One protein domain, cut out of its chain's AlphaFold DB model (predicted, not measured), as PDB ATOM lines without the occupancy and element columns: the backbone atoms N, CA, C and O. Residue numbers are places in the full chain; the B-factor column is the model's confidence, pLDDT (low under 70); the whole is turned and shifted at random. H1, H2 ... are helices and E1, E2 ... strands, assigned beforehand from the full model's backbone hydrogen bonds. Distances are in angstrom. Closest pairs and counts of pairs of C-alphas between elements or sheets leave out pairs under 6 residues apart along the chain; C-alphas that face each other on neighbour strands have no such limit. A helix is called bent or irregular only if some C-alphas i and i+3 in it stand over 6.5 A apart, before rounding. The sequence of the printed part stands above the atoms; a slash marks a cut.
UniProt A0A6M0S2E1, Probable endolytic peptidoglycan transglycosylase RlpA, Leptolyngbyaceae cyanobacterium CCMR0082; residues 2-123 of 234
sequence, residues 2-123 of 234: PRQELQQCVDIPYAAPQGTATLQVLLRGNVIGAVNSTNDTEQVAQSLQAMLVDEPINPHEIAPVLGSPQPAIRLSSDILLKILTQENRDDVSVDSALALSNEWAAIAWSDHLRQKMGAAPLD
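AT A GLANCE: This is residues 2 to 123 of the 234 residues of the protein "Probable endolytic peptidoglycan transglycosylase RlpA" of Leptolyngbyaceae cyanobacterium CCMR0082 (UniProt A0A6M0S2E1). A strongly twisted sheet of four strands has two helices, H2 and H3, packed over one face, H2 over the edge strand E2 and H3 over the edge strand E3. The short helix H1 sits off to the side of this body, at the far end of a long link. You have 122 printed residues, with three named helices and four named strands in the order H1 E1 E2 H2 E3 E4 H3; the sheet order is E2 E1 E4 E3, antiparallel throughout. The class is mixed, helices and strands, though under half of the residues are in named elements. The whole is compact, with a radius of gyration of the C-alphas of 14.0 A, and its rounded outline spans 40 by 36 by 23 A.

HOW THE PARTS SIT: Start at the sheet's inner strands, E1 at residues 22 to 27 and E4 at residues 79 to 86, where N 24 and O 84 are 3.0 A apart, within hydrogen-bond range. Beside E1 find E2, residues 30 to 35, its hairpin partner, with N 25 and O 33 at 2.9 A. Beside E4 find E3, residues 72 to 75, the other hairpin, with N 73 and O 81 at 2.8 A. Residues 63 to 64 pair antiparallel with residues 73 to 74 of E3. H2, residues 38 to 51, and H3, residues 102 to 116, lie on the same face of the sheet, two layers with helices on one face. H2 runs along E2 at a height of 8.6 A over the sheet, at 21 degrees on the local plane; the closest C-alphas, of Gly 33 and Val 44, are 6.7 A apart. H3 runs along E3 at a height of 8.1 A, at 20 degrees on the local plane; the closest C-alphas, of Ala 72 and Ala 106, are 5.5 A apart. H2 and H3 touch at a steep tilt of 66 degrees, the same way, with the C-alphas of Ala 45 and Leu 113 closest at 6.5 A. H1, residues 3 to 9, is not on the sheet and is apart from H2 and H3. In H1 and H3 every O i to N i+4 pair is within hydrogen-bond range; in H2, 8 of 10 are.

IN THESE COORDINATES: Find C-alpha 22 at (-14.438, -31.711, -29.666); from there E1 runs 16.6 A to residue 27. E2 covers 14.5 A, E3 9.9 A and E4 22.2 A. H2 spans 19.9 A and is only just irregular: C-alphas 39 and 42 are 6.9 A apart. H1 begins at C-alpha 3, (-5.000, -38.272, -10.060), and spans 9.9 A; H3 runs 21.0 A to C-alpha 116 at (-22.247, -35.919, -10.453).

THE WHOLE: The C-alphas farthest apart, of Ala 16 and Asp 54, are 40.3 A from each other. The printed part has no cut. The long links are H1 to E1, H2 to E3 and E4 to H3. The mean pLDDT of the printed part is 70.8; look for values under 70 at residues 13 to 24, 33 to 43, 51, 53 and 83 to 100.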
ATOM      1  N   PRO A   2      -6.090 -38.197  -5.287       75.19
ATOM      2  CA  PRO A   2      -5.605 -37.337  -6.367       75.19
ATOM      3  C   PRO A   2      -5.153 -38.147  -7.589       75.19
ATOM      4  O   PRO A   2      -4.636 -39.253  -7.449       75.19
ATOM      5  N   ARG A   3      -5.302 -37.585  -8.792       71.56
ATOM      6  CA  ARG A   3      -5.000 -38.272 -10.060       71.56
ATOM      7  C   ARG A   3      -3.578 -38.839 -10.138       71.56
ATOM      8  O   ARG A   3      -3.403 -39.961 -10.591       71.56
ATOM      9  N   GLN A   4      -2.580 -38.070  -9.709       71.62
ATOM     10  CA  GLN A   4      -1.174 -38.489  -9.752       71.62
ATOM     11  C   GLN A   4      -0.901 -39.694  -8.844       71.62
ATOM     12  O   GLN A   4      -0.163 -40.596  -9.221       71.62
ATOM     13  N   GLU A   5      -1.545 -39.744  -7.675       78.62
ATOM     14  CA  GLU A   5      -1.477 -40.912  -6.793       78.62
ATOM     15  C   GLU A   5      -2.173 -42.115  -7.442       78.62
ATOM     16  O   GLU A   5      -1.629 -43.214  -7.443       78.62
ATOM     17  N   LEU A   6      -3.337 -41.903  -8.070       82.12
ATOM     18  CA  LEU A   6      -4.057 -42.969  -8.768       82.12
ATOM     19  C   LEU A   6      -3.224 -43.559  -9.912       82.12
ATOM     20  O   LEU A   6      -3.183 -44.774 -10.058       82.12
ATOM     21  N   GLN A   7      -2.523 -42.716 -10.676       79.88
ATOM     22  CA  GLN A   7      -1.615 -43.125 -11.755       79.88
ATOM     23  C   GLN A   7      -0.504 -44.059 -11.286       79.88
ATOM     24  O   GLN A   7      -0.151 -44.986 -12.001       79.88
ATOM     25  N   GLN A   8       0.026 -43.853 -10.083       82.81
ATOM     26  CA  GLN A   8       1.026 -44.756  -9.517       82.81
ATOM     27  C   GLN A   8       0.421 -46.121  -9.137       82.81
ATOM     28  O   GLN A   8       1.114 -47.136  -9.136       82.81
ATOM     29  N   CYS A   9      -0.866 -46.144  -8.795       88.50
ATOM     30  CA  CYS A   9      -1.558 -47.333  -8.306       88.50
ATOM     31  C   CYS A   9      -2.193 -48.174  -9.411       88.50
ATOM     32  O   CYS A   9      -2.389 -49.375  -9.231       88.50
ATOM     33  N   VAL A  10      -2.518 -47.563 -10.547       83.31
ATOM     34  CA  VAL A  10      -3.079 -48.256 -11.702       83.31
ATOM     35  C   VAL A  10      -1.987 -48.349 -12.759       83.31
ATOM     36  O   VAL A  10      -1.569 -47.364 -13.351       83.31
ATOM     37  N   ASP A  11      -1.480 -49.562 -12.943       73.62
ATOM     38  CA  ASP A  11      -0.405 -49.948 -13.863       73.62
ATOM     39  C   ASP A  11      -0.876 -49.874 -15.336       73.62
ATOM     40  O   ASP A  11      -0.871 -50.862 -16.067       73.62
ATOM     41  N   ILE A  12      -1.401 -48.708 -15.729       73.12
ATOM     42  CA  ILE A  12      -1.986 -48.394 -17.035       73.12
ATOM     43  C   ILE A  12      -1.059 -47.391 -17.730       73.12
ATOM     44  O   ILE A  12      -0.893 -46.275 -17.219       73.12
ATOM     45  N   PRO A  13      -0.476 -47.742 -18.893       66.19
ATOM     46  CA  PRO A  13       0.423 -46.862 -19.627       66.19
ATOM     47  C   PRO A  13      -0.198 -45.491 -19.901       66.19
ATOM     48  O   PRO A  13      -1.350 -45.373 -20.317       66.19
ATOM     49  N   TYR A  14       0.593 -44.445 -19.687       62.16
ATOM     50  CA  TYR A  14       0.233 -43.086 -20.066       62.16
ATOM     51  C   TYR A  14       0.802 -42.769 -21.451       62.16
ATOM     52  O   TYR A  14       1.983 -43.008 -21.706       62.16
ATOM     53  N   ALA A  15      -0.019 -42.187 -22.323       54.31
ATOM     54  CA  ALA A  15       0.428 -41.606 -23.583       54.31
ATOM     55  C   ALA A  15       0.314 -40.078 -23.508       54.31
ATOM     56  O   ALA A  15      -0.700 -39.549 -23.051       54.31
ATOM     57  N   ALA A  16       1.367 -39.379 -23.939       40.75
ATOM     58  CA  ALA A  16       1.367 -37.924 -24.056       40.75
ATOM     59  C   ALA A  16       0.395 -37.461 -25.165       40.75
ATOM     60  O   ALA A  16       0.205 -38.187 -26.143       40.75
ATOM     61  N   PRO A  17      -0.212 -36.269 -25.026       52.03
ATOM     62  CA  PRO A  17      -1.267 -35.796 -25.920       52.03
ATOM     63  C   PRO A  17      -0.824 -35.616 -27.375       52.03
ATOM     64  O   PRO A  17       0.321 -35.259 -27.650       52.03
ATOM     65  N   GLN A  18      -1.789 -35.758 -28.287       42.38
ATOM     66  CA  GLN A  18      -1.743 -35.230 -29.652       42.38
ATOM     67  C   GLN A  18      -3.098 -34.557 -29.952       42.38
ATOM     68  O   GLN A  18      -4.106 -35.243 -30.077       42.38
ATOM     69  N   GLY A  19      -3.126 -33.221 -30.038       45.12
ATOM     70  CA  GLY A  19      -4.251 -32.459 -30.611       45.12
ATOM     71  C   GLY A  19      -5.331 -31.917 -29.659       45.12
ATOM     72  O   GLY A  19      -5.385 -32.229 -28.469       45.12
ATOM     73  N   THR A  20      -6.184 -31.052 -30.220       46.69
ATOM     74  CA  THR A  20      -7.435 -30.543 -29.634       46.69
ATOM     75  C   THR A  20      -8.612 -31.343 -30.193       46.69
ATOM     76  O   THR A  20      -8.639 -31.648 -31.386       46.69
ATOM     77  N   ALA A  21      -9.579 -31.708 -29.345       50.59
ATOM     78  CA  ALA A  21     -10.716 -32.524 -29.762       50.59
ATOM     79  C   ALA A  21     -12.044 -32.023 -29.192       50.59
ATOM     80  O   ALA A  21     -12.191 -31.890 -27.978       50.59
ATOM     81  N   THR A  22     -13.029 -31.829 -30.067       55.44
ATOM     82  CA  THR A  22     -14.438 -31.711 -29.666       55.44
ATOM     83  C   THR A  22     -14.962 -33.107 -29.365       55.44
ATOM     84  O   THR A  22     -14.777 -34.009 -30.188       55.44
ATOM     85  N   LEU A  23     -15.612 -33.308 -28.215       62.25
ATOM     86  CA  LEU A  23     -16.160 -34.611 -27.864       62.25
ATOM     87  C   LEU A  23     -17.628 -34.736 -28.254       62.25
ATOM     88  O   LEU A  23     -18.444 -33.908 -27.862       62.25
ATOM     89  N   GLN A  24     -18.000 -35.802 -28.956       68.00
ATOM     90  CA  GLN A  24     -19.407 -36.197 -29.063       68.00
ATOM     91  C   GLN A  24     -19.706 -37.326 -28.092       68.00
ATOM     92  O   GLN A  24     -18.975 -38.315 -28.041       68.00
ATOM     93  N   VAL A  25     -20.806 -37.192 -27.358       71.06
ATOM     94  CA  VAL A  25     -21.316 -38.230 -26.468       71.06
ATOM     95  C   VAL A  25     -22.405 -38.993 -27.197       71.06
ATOM     96  O   VAL A  25     -23.416 -38.420 -27.607       71.06
ATOM     97  N   LEU A  26     -22.187 -40.293 -27.372       75.62
ATOM     98  CA  LEU A  26     -23.132 -41.184 -28.029       75.62
ATOM     99  C   LEU A  26     -23.714 -42.160 -27.016       75.62
ATOM    100  O   LEU A  26     -22.949 -42.829 -26.329       75.62
ATOM    101  N   LEU A  27     -25.034 -42.313 -26.999       80.94
ATOM    102  CA  LEU A  27     -25.760 -43.318 -26.224       80.94
ATOM    103  C   LEU A  27     -26.321 -44.380 -27.170       80.94
ATOM    104  O   LEU A  27     -27.120 -44.060 -28.052       80.94
ATOM    105  N   ARG A  28     -25.885 -45.640 -27.027       79.88
ATOM    106  CA  ARG A  28     -26.279 -46.742 -27.938       79.88
ATOM    107  C   ARG A  28     -26.091 -46.380 -29.433       79.88
ATOM    108  O   ARG A  28     -26.838 -46.832 -30.289       79.88
ATOM    109  N   GLY A  29     -25.085 -45.553 -29.744       74.19
ATOM    110  CA  GLY A  29     -24.760 -45.108 -31.109       74.19
ATOM    111  C   GLY A  29     -25.437 -43.811 -31.571       74.19
ATOM    112  O   GLY A  29     -25.045 -43.283 -32.606       74.19
ATOM    113  N   ASN A  30     -26.380 -43.259 -30.804       76.12
ATOM    114  CA  ASN A  30     -27.036 -41.989 -31.124       76.12
ATOM    115  C   ASN A  30     -26.322 -40.830 -30.434       76.12
ATOM    116  O   ASN A  30     -26.029 -40.928 -29.246       76.12
ATOM    117  N   VAL A  31     -26.065 -39.727 -31.141       75.50
ATOM    118  CA  VAL A  31     -25.477 -38.522 -30.535       75.50
ATOM    119  C   VAL A  31     -26.492 -37.895 -29.578       75.50
ATOM    120  O   VAL A  31     -27.602 -37.567 -29.987       75.50
ATOM    121  N   ILE A  32     -26.101 -37.723 -28.316       74.19
ATOM    122  CA  ILE A  32     -26.942 -37.133 -27.260       74.19
ATOM    123  C   ILE A  32     -26.394 -35.813 -26.714       74.19
ATOM    124  O   ILE A  32     -27.051 -35.142 -25.924       74.19
ATOM    125  N   GLY A  33     -25.190 -35.428 -27.131       67.31
ATOM    126  CA  GLY A  33     -24.579 -34.164 -26.747       67.31
ATOM    127  C   GLY A  33     -23.207 -33.975 -27.379       67.31
ATOM    128  O   GLY A  33     -22.552 -34.939 -27.784       67.31
ATOM    129  N   ALA A  34     -22.779 -32.719 -27.449       64.38
ATOM    130  CA  ALA A  34     -21.402 -32.338 -27.724       64.38
ATOM    131  C   ALA A  34     -20.830 -31.700 -26.459       64.38
ATOM    132  O   ALA A  34     -21.533 -30.978 -25.754       64.38
ATOM    133  N   VAL A  35     -19.580 -32.014 -26.158       63.31
ATOM    134  CA  VAL A  35     -18.918 -31.645 -24.917       63.31
ATOM    135  C   VAL A  35     -17.551 -31.100 -25.282       63.31
ATOM    136  O   VAL A  35     -16.762 -31.769 -25.951       63.31
ATOM    137  N   ASN A  36     -17.277 -29.877 -24.852       55.50
ATOM    138  CA  ASN A  36     -16.022 -29.199 -25.151       55.50
ATOM    139  C   ASN A  36     -15.039 -29.323 -23.978       55.50
ATOM    140  O   ASN A  36     -13.843 -29.098 -24.148       55.50
ATOM    141  N   SER A  37     -15.518 -29.707 -22.786       56.09
ATOM    142  CA  SER A  37     -14.684 -29.913 -21.600       56.09
ATOM    143  C   SER A  37     -15.284 -30.913 -20.603       56.09
ATOM    144  O   SER A  37     -16.482 -31.186 -20.601       56.09
ATOM    145  N   THR A  38     -14.484 -31.415 -19.656       51.38
ATOM    146  CA  THR A  38     -15.014 -32.228 -18.545       51.38
ATOM    147  C   THR A  38     -15.956 -31.465 -17.610       51.38
ATOM    148  O   THR A  38     -16.669 -32.106 -16.838       51.38
ATOM    149  N   ASN A  39     -15.997 -30.129 -17.666       52.97
ATOM    150  CA  ASN A  39     -16.960 -29.333 -16.904       52.97
ATOM    151  C   ASN A  39     -18.383 -29.439 -17.476       52.97
ATOM    152  O   ASN A  39     -19.339 -29.238 -16.729       52.97
ATOM    153  N   ASP A  40     -18.548 -29.870 -18.732       62.22
ATOM    154  CA  ASP A  40     -19.878 -30.078 -19.323       62.22
ATOM    155  C   ASP A  40     -20.465 -31.462 -18.958       62.22
ATOM    156  O   ASP A  40     -21.565 -31.817 -19.386       62.22
ATOM    157  N   THR A  41     -19.774 -32.248 -18.114       62.09
ATOM    158  CA  THR A  41     -20.273 -33.540 -17.591       62.09
ATOM    159  C   THR A  41     -21.596 -33.408 -16.843       62.09
ATOM    160  O   THR A  41     -22.367 -34.361 -16.806       62.09
ATOM    161  N   GLU A  42     -21.900 -32.235 -16.289       69.75
ATOM    162  CA  GLU A  42     -23.187 -31.967 -15.646       69.75
ATOM    163  C   GLU A  42     -24.343 -31.913 -16.648       69.75
ATOM    164  O   GLU A  42     -25.379 -32.528 -16.410       69.75
ATOM    165  N   GLN A  43     -24.146 -31.268 -17.802       69.38
ATOM    166  CA  GLN A  43     -25.141 -31.261 -18.877       69.38
ATOM    167  C   GLN A  43     -25.340 -32.668 -19.438       69.38
ATOM    168  O   GLN A  43     -26.468 -33.094 -19.657       69.38
ATOM    169  N   VAL A  44     -24.253 -33.427 -19.609       72.88
ATOM    170  CA  VAL A  44     -24.335 -34.829 -20.043       72.88
ATOM    171  C   VAL A  44     -25.087 -35.680 -19.024       72.88
ATOM    172  O   VAL A  44     -25.949 -36.458 -19.417       72.88
ATOM    173  N   ALA A  45     -24.804 -35.531 -17.727       71.88
ATOM    174  CA  ALA A  45     -25.498 -36.265 -16.672       71.88
ATOM    175  C   ALA A  45     -27.002 -35.942 -16.653       71.88
ATOM    176  O   ALA A  45     -27.817 -36.860 -16.586       71.88
ATOM    177  N   GLN A  46     -27.371 -34.663 -16.786       75.62
ATOM    178  CA  GLN A  46     -28.769 -34.232 -16.878       75.62
ATOM    179  C   GLN A  46     -29.457 -34.795 -18.129       75.62
ATOM    180  O   GLN A  46     -30.541 -35.366 -18.021       75.62
ATOM    181  N   SER A  47     -28.818 -34.705 -19.299       72.50
ATOM    182  CA  SER A  47     -29.338 -35.282 -20.545       72.50
ATOM    183  C   SER A  47     -29.500 -36.797 -20.443       72.50
ATOM    184  O   SER A  47     -30.530 -37.327 -20.843       72.50
ATOM    185  N   LEU A  48     -28.534 -37.510 -19.854       74.88
ATOM    186  CA  LEU A  48     -28.626 -38.954 -19.633       74.88
ATOM    187  C   LEU A  48     -29.804 -39.318 -18.730       74.88
ATOM    188  O   LEU A  48     -30.581 -40.201 -19.080       74.88
ATOM    189  N   GLN A  49     -29.962 -38.624 -17.600       75.12
ATOM    190  CA  GLN A  49     -31.086 -38.840 -16.688       75.12
ATOM    191  C   GLN A  49     -32.433 -38.547 -17.363       75.12
ATOM    192  O   GLN A  49     -33.383 -39.302 -17.180       75.12
ATOM    193  N   ALA A  50     -32.510 -37.495 -18.183       71.06
ATOM    194  CA  ALA A  50     -33.718 -37.139 -18.923       71.06
ATOM    195  C   ALA A  50     -34.039 -38.104 -20.079       71.06
ATOM    196  O   ALA A  50     -35.199 -38.243 -20.454       71.06
ATOM    197  N   MET A  51     -33.034 -38.766 -20.660       68.31
ATOM    198  CA  MET A  51     -33.219 -39.720 -21.762       68.31
ATOM    199  C   MET A  51     -33.468 -41.156 -21.289       68.31
ATOM    200  O   MET A  51     -33.998 -41.957 -22.054       68.31
ATOM    201  N   LEU A  52     -33.092 -41.489 -20.053       71.50
ATOM    202  CA  LEU A  52     -33.188 -42.834 -19.476       71.50
ATOM    203  C   LEU A  52     -34.198 -42.892 -18.319       71.50
ATOM    204  O   LEU A  52     -33.994 -43.599 -17.338       71.50
ATOM    205  N   VAL A  53     -35.301 -42.146 -18.435       69.69
ATOM    206  CA  VAL A  53     -36.352 -42.057 -17.401       69.69
ATOM    207  C   VAL A  53     -36.937 -43.431 -17.057       69.69
ATOM    208  O   VAL A  53     -37.166 -43.718 -15.885       69.69
ATOM    209  N   ASP A  54     -37.119 -44.293 -18.062       73.44
ATOM    210  CA  ASP A  54     -37.686 -45.638 -17.893       73.44
ATOM    211  C   ASP A  54     -36.640 -46.693 -17.464       73.44
ATOM    212  O   ASP A  54     -37.002 -47.782 -17.022       73.44
ATOM    213  N   GLU A  55     -35.344 -46.371 -17.555       74.50
ATOM    214  CA  GLU A  55     -34.208 -47.233 -17.189       74.50
ATOM    215  C   GLU A  55     -33.220 -46.447 -16.298       74.50
ATOM    216  O   GLU A  55     -32.142 -46.055 -16.762       74.50
ATOM    217  N   PRO A  56     -33.558 -46.171 -15.021       76.12
ATOM    218  CA  PRO A  56     -32.724 -45.339 -14.160       76.12
ATOM    219  C   PRO A  56     -31.329 -45.951 -13.981       76.12
ATOM    220  O   PRO A  56     -31.175 -47.096 -13.557       76.12
ATOM    221  N   ILE A  57     -30.294 -45.163 -14.283       81.56
ATOM    222  CA  ILE A  57     -28.897 -45.590 -14.148       81.56
ATOM    223  C   ILE A  57     -28.525 -45.659 -12.667       81.56
ATOM    224  O   ILE A  57     -28.576 -44.649 -11.963       81.56
ATOM    225  N   ASN A  58     -28.047 -46.820 -12.217       86.81
ATOM    226  CA  ASN A  58     -27.363 -46.945 -10.937       86.81
ATOM    227  C   ASN A  58     -25.957 -46.317 -11.040       86.81
ATOM    228  O   ASN A  58     -25.108 -46.845 -11.765       86.81
ATOM    229  N   PRO A  59     -25.649 -45.233 -10.300       88.19
ATOM    230  CA  PRO A  59     -24.348 -44.568 -10.378       88.19
ATOM    231  C   PRO A  59     -23.174 -45.487 -10.015       88.19
ATOM    232  O   PRO A  59     -22.057 -45.283 -10.484       88.19
ATOM    233  N   HIS A  60     -23.411 -46.531  -9.214       88.94
ATOM    234  CA  HIS A  60     -22.379 -47.496  -8.838       88.94
ATOM    235  C   HIS A  60     -22.001 -48.462  -9.967       88.94
ATOM    236  O   HIS A  60     -20.897 -49.006  -9.926       88.94
ATOM    237  N   GLU A  61     -22.848 -48.616 -10.987       88.88
ATOM    238  CA  GLU A  61     -22.617 -49.485 -12.151       88.88
ATOM    239  C   GLU A  61     -21.916 -48.763 -13.311       88.88
ATOM    240  O   GLU A  61     -21.548 -49.390 -14.305       88.88
ATOM    241  N   ILE A  62     -21.681 -47.454 -13.181       90.25
ATOM    242  CA  ILE A  62     -20.909 -46.673 -14.149       90.25
ATOM    243  C   ILE A  62     -19.445 -47.112 -14.078       90.25
ATOM    244  O   ILE A  62     -18.796 -46.951 -13.037       90.25
ATOM    245  N   ALA A  63     -18.927 -47.639 -15.187       91.00
ATOM    246  CA  ALA A  63     -17.572 -48.175 -15.276       91.00
ATOM    247  C   ALA A  63     -16.908 -47.870 -16.631       91.00
ATOM    248  O   ALA A  63     -17.587 -47.880 -17.662       91.00
ATOM    249  N   PRO A  64     -15.580 -47.664 -16.672       89.81
ATOM    250  CA  PRO A  64     -14.855 -47.480 -17.921       89.81
ATOM    251  C   PRO A  64     -14.817 -48.782 -18.730       89.81
ATOM    252  O   PRO A  64     -14.700 -49.877 -18.179       89.81
ATOM    253  N   VAL A  65     -14.854 -48.659 -20.054       87.75
ATOM    254  CA  VAL A  65     -14.582 -49.762 -20.982       87.75
ATOM    255  C   VAL A  65     -13.126 -49.662 -21.423       87.75
ATOM    256  O   VAL A  65     -12.761 -48.814 -22.237       87.75
ATOM    257  N   LEU A  66     -12.287 -50.521 -20.855       84.75
ATOM    258  CA  LEU A  66     -10.845 -50.541 -21.105       84.75
ATOM    259  C   LEU A  66     -10.524 -51.325 -22.389       84.75
ATOM    260  O   LEU A  66     -11.225 -52.280 -22.724       84.75
ATOM    261  N   GLY A  67      -9.493 -50.902 -23.130       79.25
ATOM    262  CA  GLY A  67      -9.106 -51.507 -24.414       79.25
ATOM    263  C   GLY A  67     -10.003 -51.141 -25.608       79.25
ATOM    264  O   GLY A  67      -9.850 -51.696 -26.695       79.25
ATOM    265  N   SER A  68     -10.948 -50.214 -25.430       77.88
ATOM    266  CA  SER A  68     -11.782 -49.695 -26.519       77.88
ATOM    267  C   SER A  68     -10.966 -48.782 -27.458       77.88
ATOM    268  O   SER A  68     -10.140 -47.999 -26.982       77.88
ATOM    269  N   PRO A  69     -11.215 -48.802 -28.787       74.38
ATOM    270  CA  PRO A  69     -10.504 -47.953 -29.759       74.38
ATOM    271  C   PRO A  69     -10.750 -46.447 -29.565       74.38
ATOM    272  O   PRO A  69     -10.048 -45.623 -30.141       74.38
ATOM    273  N   GLN A  70     -11.735 -46.096 -28.745       74.88
ATOM    274  CA  GLN A  70     -12.069 -44.740 -28.323       74.88
ATOM    275  C   GLN A  70     -12.548 -44.778 -26.865       74.88
ATOM    276  O   GLN A  70     -13.028 -45.834 -26.430       74.88
ATOM    277  N   PRO A  71     -12.488 -43.672 -26.107       77.81
ATOM    278  CA  PRO A  71     -12.965 -43.664 -24.732       77.81
ATOM    279  C   PRO A  71     -14.444 -44.060 -24.666       77.81
ATOM    280  O   PRO A  71     -15.292 -43.545 -25.404       77.81
ATOM    281  N   ALA A  72     -14.753 -45.013 -23.792       83.25
ATOM    282  CA  ALA A  72     -16.100 -45.533 -23.635       83.25
ATOM    283  C   ALA A  72     -16.394 -45.858 -22.170       83.25
ATOM    284  O   ALA A  72     -15.516 -46.255 -21.406       83.25
ATOM    285  N   ILE A  73     -17.654 -45.683 -21.799       87.12
ATOM    286  CA  ILE A  73     -18.193 -45.923 -20.469       87.12
ATOM    287  C   ILE A  73     -19.367 -46.874 -20.636       87.12
ATOM    288  O   ILE A  73     -20.194 -46.721 -21.538       87.12
ATOM    289  N   ARG A  74     -19.440 -47.861 -19.758       89.06
ATOM    290  CA  ARG A  74     -20.599 -48.721 -19.606       89.06
ATOM    291  C   ARG A  74     -21.470 -48.159 -18.489       89.06
ATOM    292  O   ARG A  74     -20.975 -47.874 -17.399       89.06
ATOM    293  N   LEU A  75     -22.750 -47.996 -18.787       85.06
ATOM    294  CA  LEU A  75     -23.807 -47.674 -17.841       85.06
ATOM    295  C   LEU A  75     -24.656 -48.948 -17.705       85.06
ATOM    296  O   LEU A  75     -25.090 -49.512 -18.712       85.06
ATOM    297  N   SER A  76     -24.849 -49.440 -16.483       80.62
ATOM    298  CA  SER A  76     -25.536 -50.719 -16.233       80.62
ATOM    299  C   SER A  76     -24.958 -51.888 -17.069       80.62
ATOM    300  O   SER A  76     -23.767 -51.895 -17.392       80.62
ATOM    301  N   SER A  77     -25.745 -52.912 -17.421       71.38
ATOM    302  CA  SER A  77     -25.269 -54.066 -18.204       71.38
ATOM    303  C   SER A  77     -25.068 -53.775 -19.697       71.38
ATOM    304  O   SER A  77     -24.096 -54.256 -20.279       71.38
ATOM    305  N   ASP A  78     -25.943 -52.970 -20.306       71.38
ATOM    306  CA  ASP A  78     -26.119 -52.958 -21.771       71.38
ATOM    307  C   ASP A  78     -25.977 -51.576 -22.423       71.38
ATOM    308  O   ASP A  78     -26.061 -51.438 -23.648       71.38
ATOM    309  N   ILE A  79     -25.780 -50.517 -21.636       72.06
ATOM    310  CA  ILE A  79     -25.751 -49.156 -22.166       72.06
ATOM    311  C   ILE A  79     -24.301 -48.719 -22.355       72.06
ATOM    312  O   ILE A  79     -23.534 -48.578 -21.407       72.06
ATOM    313  N   LEU A  80     -23.927 -48.467 -23.607       78.44
ATOM    314  CA  LEU A  80     -22.616 -47.934 -23.950       78.44
ATOM    315  C   LEU A  80     -22.708 -46.449 -24.267       78.44
ATOM    316  O   LEU A  80     -23.428 -46.038 -25.186       78.44
ATOM    317  N   LEU A  81     -21.918 -45.684 -23.522       77.12
ATOM    318  CA  LEU A  81     -21.637 -44.287 -23.771       77.12
ATOM    319  C   LEU A  81     -20.253 -44.161 -24.403       77.12
ATOM    320  O   LEU A  81     -19.247 -44.554 -23.818       77.12
ATOM    321  N   LYS A  82     -20.201 -43.643 -25.623       76.38
ATOM    322  CA  LYS A  82     -18.957 -43.455 -26.373       76.38
ATOM    323  C   LYS A  82     -18.632 -41.977 -26.455       76.38
ATOM    324  O   LYS A  82     -19.528 -41.170 -26.684       76.38
ATOM    325  N   ILE A  83     -17.354 -41.659 -26.307       68.81
ATOM    326  CA  ILE A  83     -16.841 -40.303 -26.408       68.81
ATOM    327  C   ILE A  83     -15.980 -40.244 -27.671       68.81
ATOM    328  O   ILE A  83     -14.928 -40.874 -27.734       68.81
ATOM    329  N   LEU A  84     -16.451 -39.551 -28.705       65.31
ATOM    330  CA  LEU A  84     -15.710 -39.390 -29.961       65.31
ATOM    331  C   LEU A  84     -14.876 -38.124 -29.919       65.31
ATOM    332  O   LEU A  84     -15.449 -37.061 -29.737       65.31
ATOM    333  N   THR A  85     -13.577 -38.212 -30.174       58.78
ATOM    334  CA  THR A  85     -12.715 -37.051 -30.418       58.78
ATOM    335  C   THR A  85     -12.808 -36.631 -31.887       58.78
ATOM    336  O   THR A  85     -12.472 -37.424 -32.766       58.78
ATOM    337  N   GLN A  86     -13.258 -35.409 -32.178       53.41
ATOM    338  CA  GLN A  86     -13.171 -34.822 -33.521       53.41
ATOM    339  C   GLN A  86     -11.952 -33.903 -33.635       53.41
ATOM    340  O   GLN A  86     -11.830 -32.964 -32.853       53.41
ATOM    341  N   GLU A  87     -11.091 -34.136 -34.628       47.16
ATOM    342  CA  GLU A  87     -10.036 -33.193 -35.028       47.16
ATOM    343  C   GLU A  87     -10.637 -32.044 -35.872       47.16
ATOM    344  O   GLU A  87     -11.431 -32.306 -36.777       47.16
ATOM    345  N   ASN A  88     -10.209 -30.799 -35.597       38.03
ATOM    346  CA  ASN A  88     -10.559 -29.482 -36.192       38.03
ATOM    347  C   ASN A  88     -11.702 -28.663 -35.556       38.03
ATOM    348  O   ASN A  88     -12.880 -28.903 -35.814       38.03
ATOM    349  N   ARG A  89     -11.348 -27.526 -34.938       37.53
ATOM    350  CA  ARG A  89     -11.205 -26.207 -35.599       37.53
ATOM    351  C   ARG A  89     -10.363 -25.282 -34.719       37.53
ATOM    352  O   ARG A  89     -10.304 -25.473 -33.509       37.53
ATOM    353  N   ASP A  90      -9.707 -24.325 -35.363       37.88
ATOM    354  CA  ASP A  90      -8.995 -23.222 -34.728       37.88
ATOM    355  C   ASP A  90      -9.866 -22.537 -33.663       37.88
ATOM    356  O   ASP A  90     -11.054 -22.302 -33.892       37.88
ATOM    357  N   ASP A  91      -9.219 -22.164 -32.560       36.81
ATOM    358  CA  ASP A  91      -9.750 -21.435 -31.406       36.81
ATOM    359  C   ASP A  91     -10.334 -22.299 -30.268       36.81
ATOM    360  O   ASP A  91     -10.930 -23.350 -30.479       36.81
ATOM    361  N   VAL A  92     -10.168 -21.793 -29.040       35.94
ATOM    362  CA  VAL A  92     -10.518 -22.358 -27.718       35.94
ATOM    363  C   VAL A  92      -9.394 -23.104 -26.975       35.94
ATOM    364  O   VAL A  92      -8.983 -24.223 -27.283       35.94
ATOM    365  N   SER A  93      -8.940 -22.457 -25.897       37.19
ATOM    366  CA  SER A  93      -8.060 -22.987 -24.857       37.19
ATOM    367  C   SER A  93      -8.695 -24.186 -24.145       37.19
ATOM    368  O   SER A  93      -9.664 -24.039 -23.399       37.19
ATOM    369  N   VAL A  94      -8.123 -25.370 -24.349       38.41
ATOM    370  CA  VAL A  94      -8.531 -26.588 -23.649       38.41
ATOM    371  C   VAL A  94      -7.955 -26.553 -22.236       38.41
ATOM    372  O   VAL A  94      -6.751 -26.731 -22.042       38.41
ATOM    373  N   ASP A  95      -8.813 -26.374 -21.237       37.97
ATOM    374  CA  ASP A  95      -8.488 -26.764 -19.868       37.97
ATOM    375  C   ASP A  95      -8.267 -28.286 -19.842       37.97
ATOM    376  O   ASP A  95      -9.214 -29.064 -19.816       37.97
ATOM    377  N   SER A  96      -6.993 -28.678 -19.975       43.56
ATOM    378  CA  SER A  96      -6.231 -29.861 -19.511       43.56
ATOM    379  C   SER A  96      -6.894 -31.231 -19.221       43.56
ATOM    380  O   SER A  96      -6.229 -32.118 -18.686       43.56
ATOM    381  N   ALA A  97      -8.142 -31.495 -19.605       40.91
ATOM    382  CA  ALA A  97      -8.891 -32.653 -19.117       40.91
ATOM    383  C   ALA A  97      -9.042 -33.823 -20.110       40.91
ATOM    384  O   ALA A  97      -9.558 -34.873 -19.730       40.91
ATOM    385  N   LEU A  98      -8.554 -33.694 -21.351       46.81
ATOM    386  CA  LEU A  98      -8.682 -34.728 -22.399       46.81
ATOM    387  C   LEU A  98      -7.350 -35.175 -23.022       46.81
ATOM    388  O   LEU A  98      -7.330 -35.890 -24.016       46.81
ATOM    389  N   ALA A  99      -6.228 -34.815 -22.399       52.84
ATOM    390  CA  ALA A  99      -4.870 -35.167 -22.821       52.84
ATOM    391  C   ALA A  99      -4.445 -36.589 -22.385       52.84
ATOM    392  O   ALA A  99      -3.394 -36.763 -21.774       52.84
ATOM    393  N   LEU A 100      -5.298 -37.591 -22.602       60.50
ATOM    394  CA  LEU A 100      -5.227 -38.901 -21.949       60.50
ATOM    395  C   LEU A 100      -5.301 -40.045 -22.961       60.50
ATOM    396  O   LEU A 100      -5.947 -39.899 -23.992       60.50
ATOM    397  N   SER A 101      -4.713 -41.206 -22.641       73.25
ATOM    398  CA  SER A 101      -5.034 -42.439 -23.377       73.25
ATOM    399  C   SER A 101      -6.540 -42.731 -23.289       73.25
ATOM    400  O   SER A 101      -7.222 -42.234 -22.385       73.25
ATOM    401  N   ASN A 102      -7.062 -43.566 -24.191       76.38
ATOM    402  CA  ASN A 102      -8.483 -43.924 -24.201       76.38
ATOM    403  C   ASN A 102      -8.962 -44.461 -22.844       76.38
ATOM    404  O   ASN A 102     -10.052 -44.118 -22.386       76.38
ATOM    405  N   GLU A 103      -8.126 -45.253 -22.175       81.00
ATOM    406  CA  GLU A 103      -8.373 -45.814 -20.847       81.00
ATOM    407  C   GLU A 103      -8.459 -44.714 -19.792       81.00
ATOM    408  O   GLU A 103      -9.407 -44.667 -19.012       81.00
ATOM    409  N   TRP A 104      -7.492 -43.797 -19.781       78.50
ATOM    410  CA  TRP A 104      -7.452 -42.709 -18.811       78.50
ATOM    411  C   TRP A 104      -8.590 -41.709 -19.007       78.50
ATOM    412  O   TRP A 104      -9.112 -41.184 -18.021       78.50
ATOM    413  N   ALA A 105      -8.989 -41.458 -20.255       77.25
ATOM    414  CA  ALA A 105     -10.175 -40.676 -20.572       77.25
ATOM    415  C   ALA A 105     -11.444 -41.386 -20.080       77.25
ATOM    416  O   ALA A 105     -12.258 -40.763 -19.400       77.25
ATOM    417  N   ALA A 106     -11.581 -42.690 -20.338       81.69
ATOM    418  CA  ALA A 106     -12.712 -43.484 -19.868       81.69
ATOM    419  C   ALA A 106     -12.818 -43.500 -18.333       81.69
ATOM    420  O   ALA A 106     -13.911 -43.311 -17.797       81.69
ATOM    421  N   ILE A 107     -11.699 -43.678 -17.620       84.81
ATOM    422  CA  ILE A 107     -11.649 -43.653 -16.147       84.81
ATOM    423  C   ILE A 107     -12.077 -42.281 -15.624       84.81
ATOM    424  O   ILE A 107     -12.998 -42.196 -14.814       84.81
ATOM    425  N   ALA A 108     -11.458 -41.203 -16.119       79.88
ATOM    426  CA  ALA A 108     -11.741 -39.847 -15.651       79.88
ATOM    427  C   ALA A 108     -13.214 -39.464 -15.857       79.88
ATOM    428  O   ALA A 108     -13.857 -38.926 -14.957       79.88
ATOM    429  N   TRP A 109     -13.765 -39.788 -17.027       80.06
ATOM    430  CA  TRP A 109     -15.171 -39.537 -17.314       80.06
ATOM    431  C   TRP A 109     -16.117 -40.384 -16.469       80.06
ATOM    432  O   TRP A 109     -17.127 -39.865 -15.992       80.06
ATOM    433  N   SER A 110     -15.792 -41.662 -16.255       85.31
ATOM    434  CA  SER A 110     -16.586 -42.536 -15.386       85.31
ATOM    435  C   SER A 110     -16.659 -41.951 -13.979       85.31
ATOM    436  O   SER A 110     -17.748 -41.800 -13.438       85.31
ATOM    437  N   ASP A 111     -15.527 -41.529 -13.416       87.25
ATOM    438  CA  ASP A 111     -15.475 -40.936 -12.080       87.25
ATOM    439  C   ASP A 111     -16.242 -39.616 -11.981       87.25
ATOM    440  O   ASP A 111     -16.945 -39.398 -10.994       87.25
ATOM    441  N   HIS A 112     -16.147 -38.743 -12.987       82.56
ATOM    442  CA  HIS A 112     -16.915 -37.497 -13.004       82.56
ATOM    443  C   HIS A 112     -18.425 -37.758 -13.063       82.56
ATOM    444  O   HIS A 112     -19.170 -37.155 -12.291       82.56
ATOM    445  N   LEU A 113     -18.882 -38.681 -13.919       82.56
ATOM    446  CA  LEU A 113     -20.298 -39.054 -13.989       82.56
ATOM    447  C   LEU A 113     -20.779 -39.672 -12.675       82.56
ATOM    448  O   LEU A 113     -21.813 -39.256 -12.157       82.56
ATOM    449  N   ARG A 114     -20.005 -40.594 -12.089       89.75
ATOM    450  CA  ARG A 114     -20.296 -41.179 -10.770       89.75
ATOM    451  C   ARG A 114     -20.501 -40.091  -9.727       89.75
ATOM    452  O   ARG A 114     -21.551 -40.061  -9.095       89.75
ATOM    453  N   GLN A 115     -19.553 -39.163  -9.608       86.62
ATOM    454  CA  GLN A 115     -19.613 -38.068  -8.636       86.62
ATOM    455  C   GLN A 115     -20.825 -37.161  -8.856       86.62
ATOM    456  O   GLN A 115     -21.546 -36.866  -7.904       86.62
ATOM    457  N   LYS A 116     -21.083 -36.750 -10.105       84.38
ATOM    458  CA  LYS A 116     -22.247 -35.919 -10.453       84.38
ATOM    459  C   LYS A 116     -23.573 -36.621 -10.164       84.38
ATOM    460  O   LYS A 116     -24.552 -35.955  -9.849       84.38
ATOM    461  N   MET A 117     -23.588 -37.949 -10.213       86.12
ATOM    462  CA  MET A 117     -24.749 -38.778  -9.899       86.12
ATOM    463  C   MET A 117     -24.754 -39.306  -8.451       86.12
ATOM    464  O   MET A 117     -25.602 -40.122  -8.107       86.12
ATOM    465  N   GLY A 118     -23.844 -38.841  -7.585       87.62
ATOM    466  CA  GLY A 118     -23.833 -39.154  -6.150       87.62
ATOM    467  C   GLY A 118     -23.067 -40.416  -5.731       87.62
ATOM    468  O   GLY A 118     -23.103 -40.779  -4.557       87.62
ATOM    469  N   ALA A 119     -22.345 -41.077  -6.639       89.94
ATOM    470  CA  ALA A 119     -21.433 -42.177  -6.322       89.94
ATOM    471  C   ALA A 119     -19.987 -41.707  -6.105       89.94
ATOM    472  O   ALA A 119     -19.499 -40.755  -6.715       89.94
ATOM    473  N   ALA A 120     -19.261 -42.442  -5.260       89.81
ATOM    474  CA  ALA A 120     -17.827 -42.248  -5.085       89.81
ATOM    475  C   ALA A 120     -17.042 -42.623  -6.366       89.81
ATOM    476  O   ALA A 120     -17.484 -43.510  -7.110       89.81
ATOM    477  N   PRO A 121     -15.863 -42.011  -6.599       89.12
ATOM    478  CA  PRO A 121     -14.939 -42.432  -7.651       89.12
ATOM    479  C   PRO A 121     -14.563 -43.910  -7.509       89.12
ATOM    480  O   PRO A 121     -14.606 -44.459  -6.404       89.12
ATOM    481  N   LEU A 122     -14.162 -44.536  -8.609       89.56
ATOM    482  CA  LEU A 122     -13.587 -45.873  -8.584       89.56
ATOM    483  C   LEU A 122     -12.278 -45.862  -7.785       89.56
ATOM    484  O   LEU A 122     -11.452 -44.953  -7.901       89.56
ATOM    485  N   ASP A 123     -12.087 -46.873  -6.943       90.56
ATOM    486  CA  ASP A 123     -10.827 -47.052  -6.235       90.56
ATOM    487  C   ASP A 123      -9.787 -47.755  -7.127       90.56
ATOM    488  O   ASP A 123     -10.117 -48.410  -8.121       90.56
TER     489      ASP A 123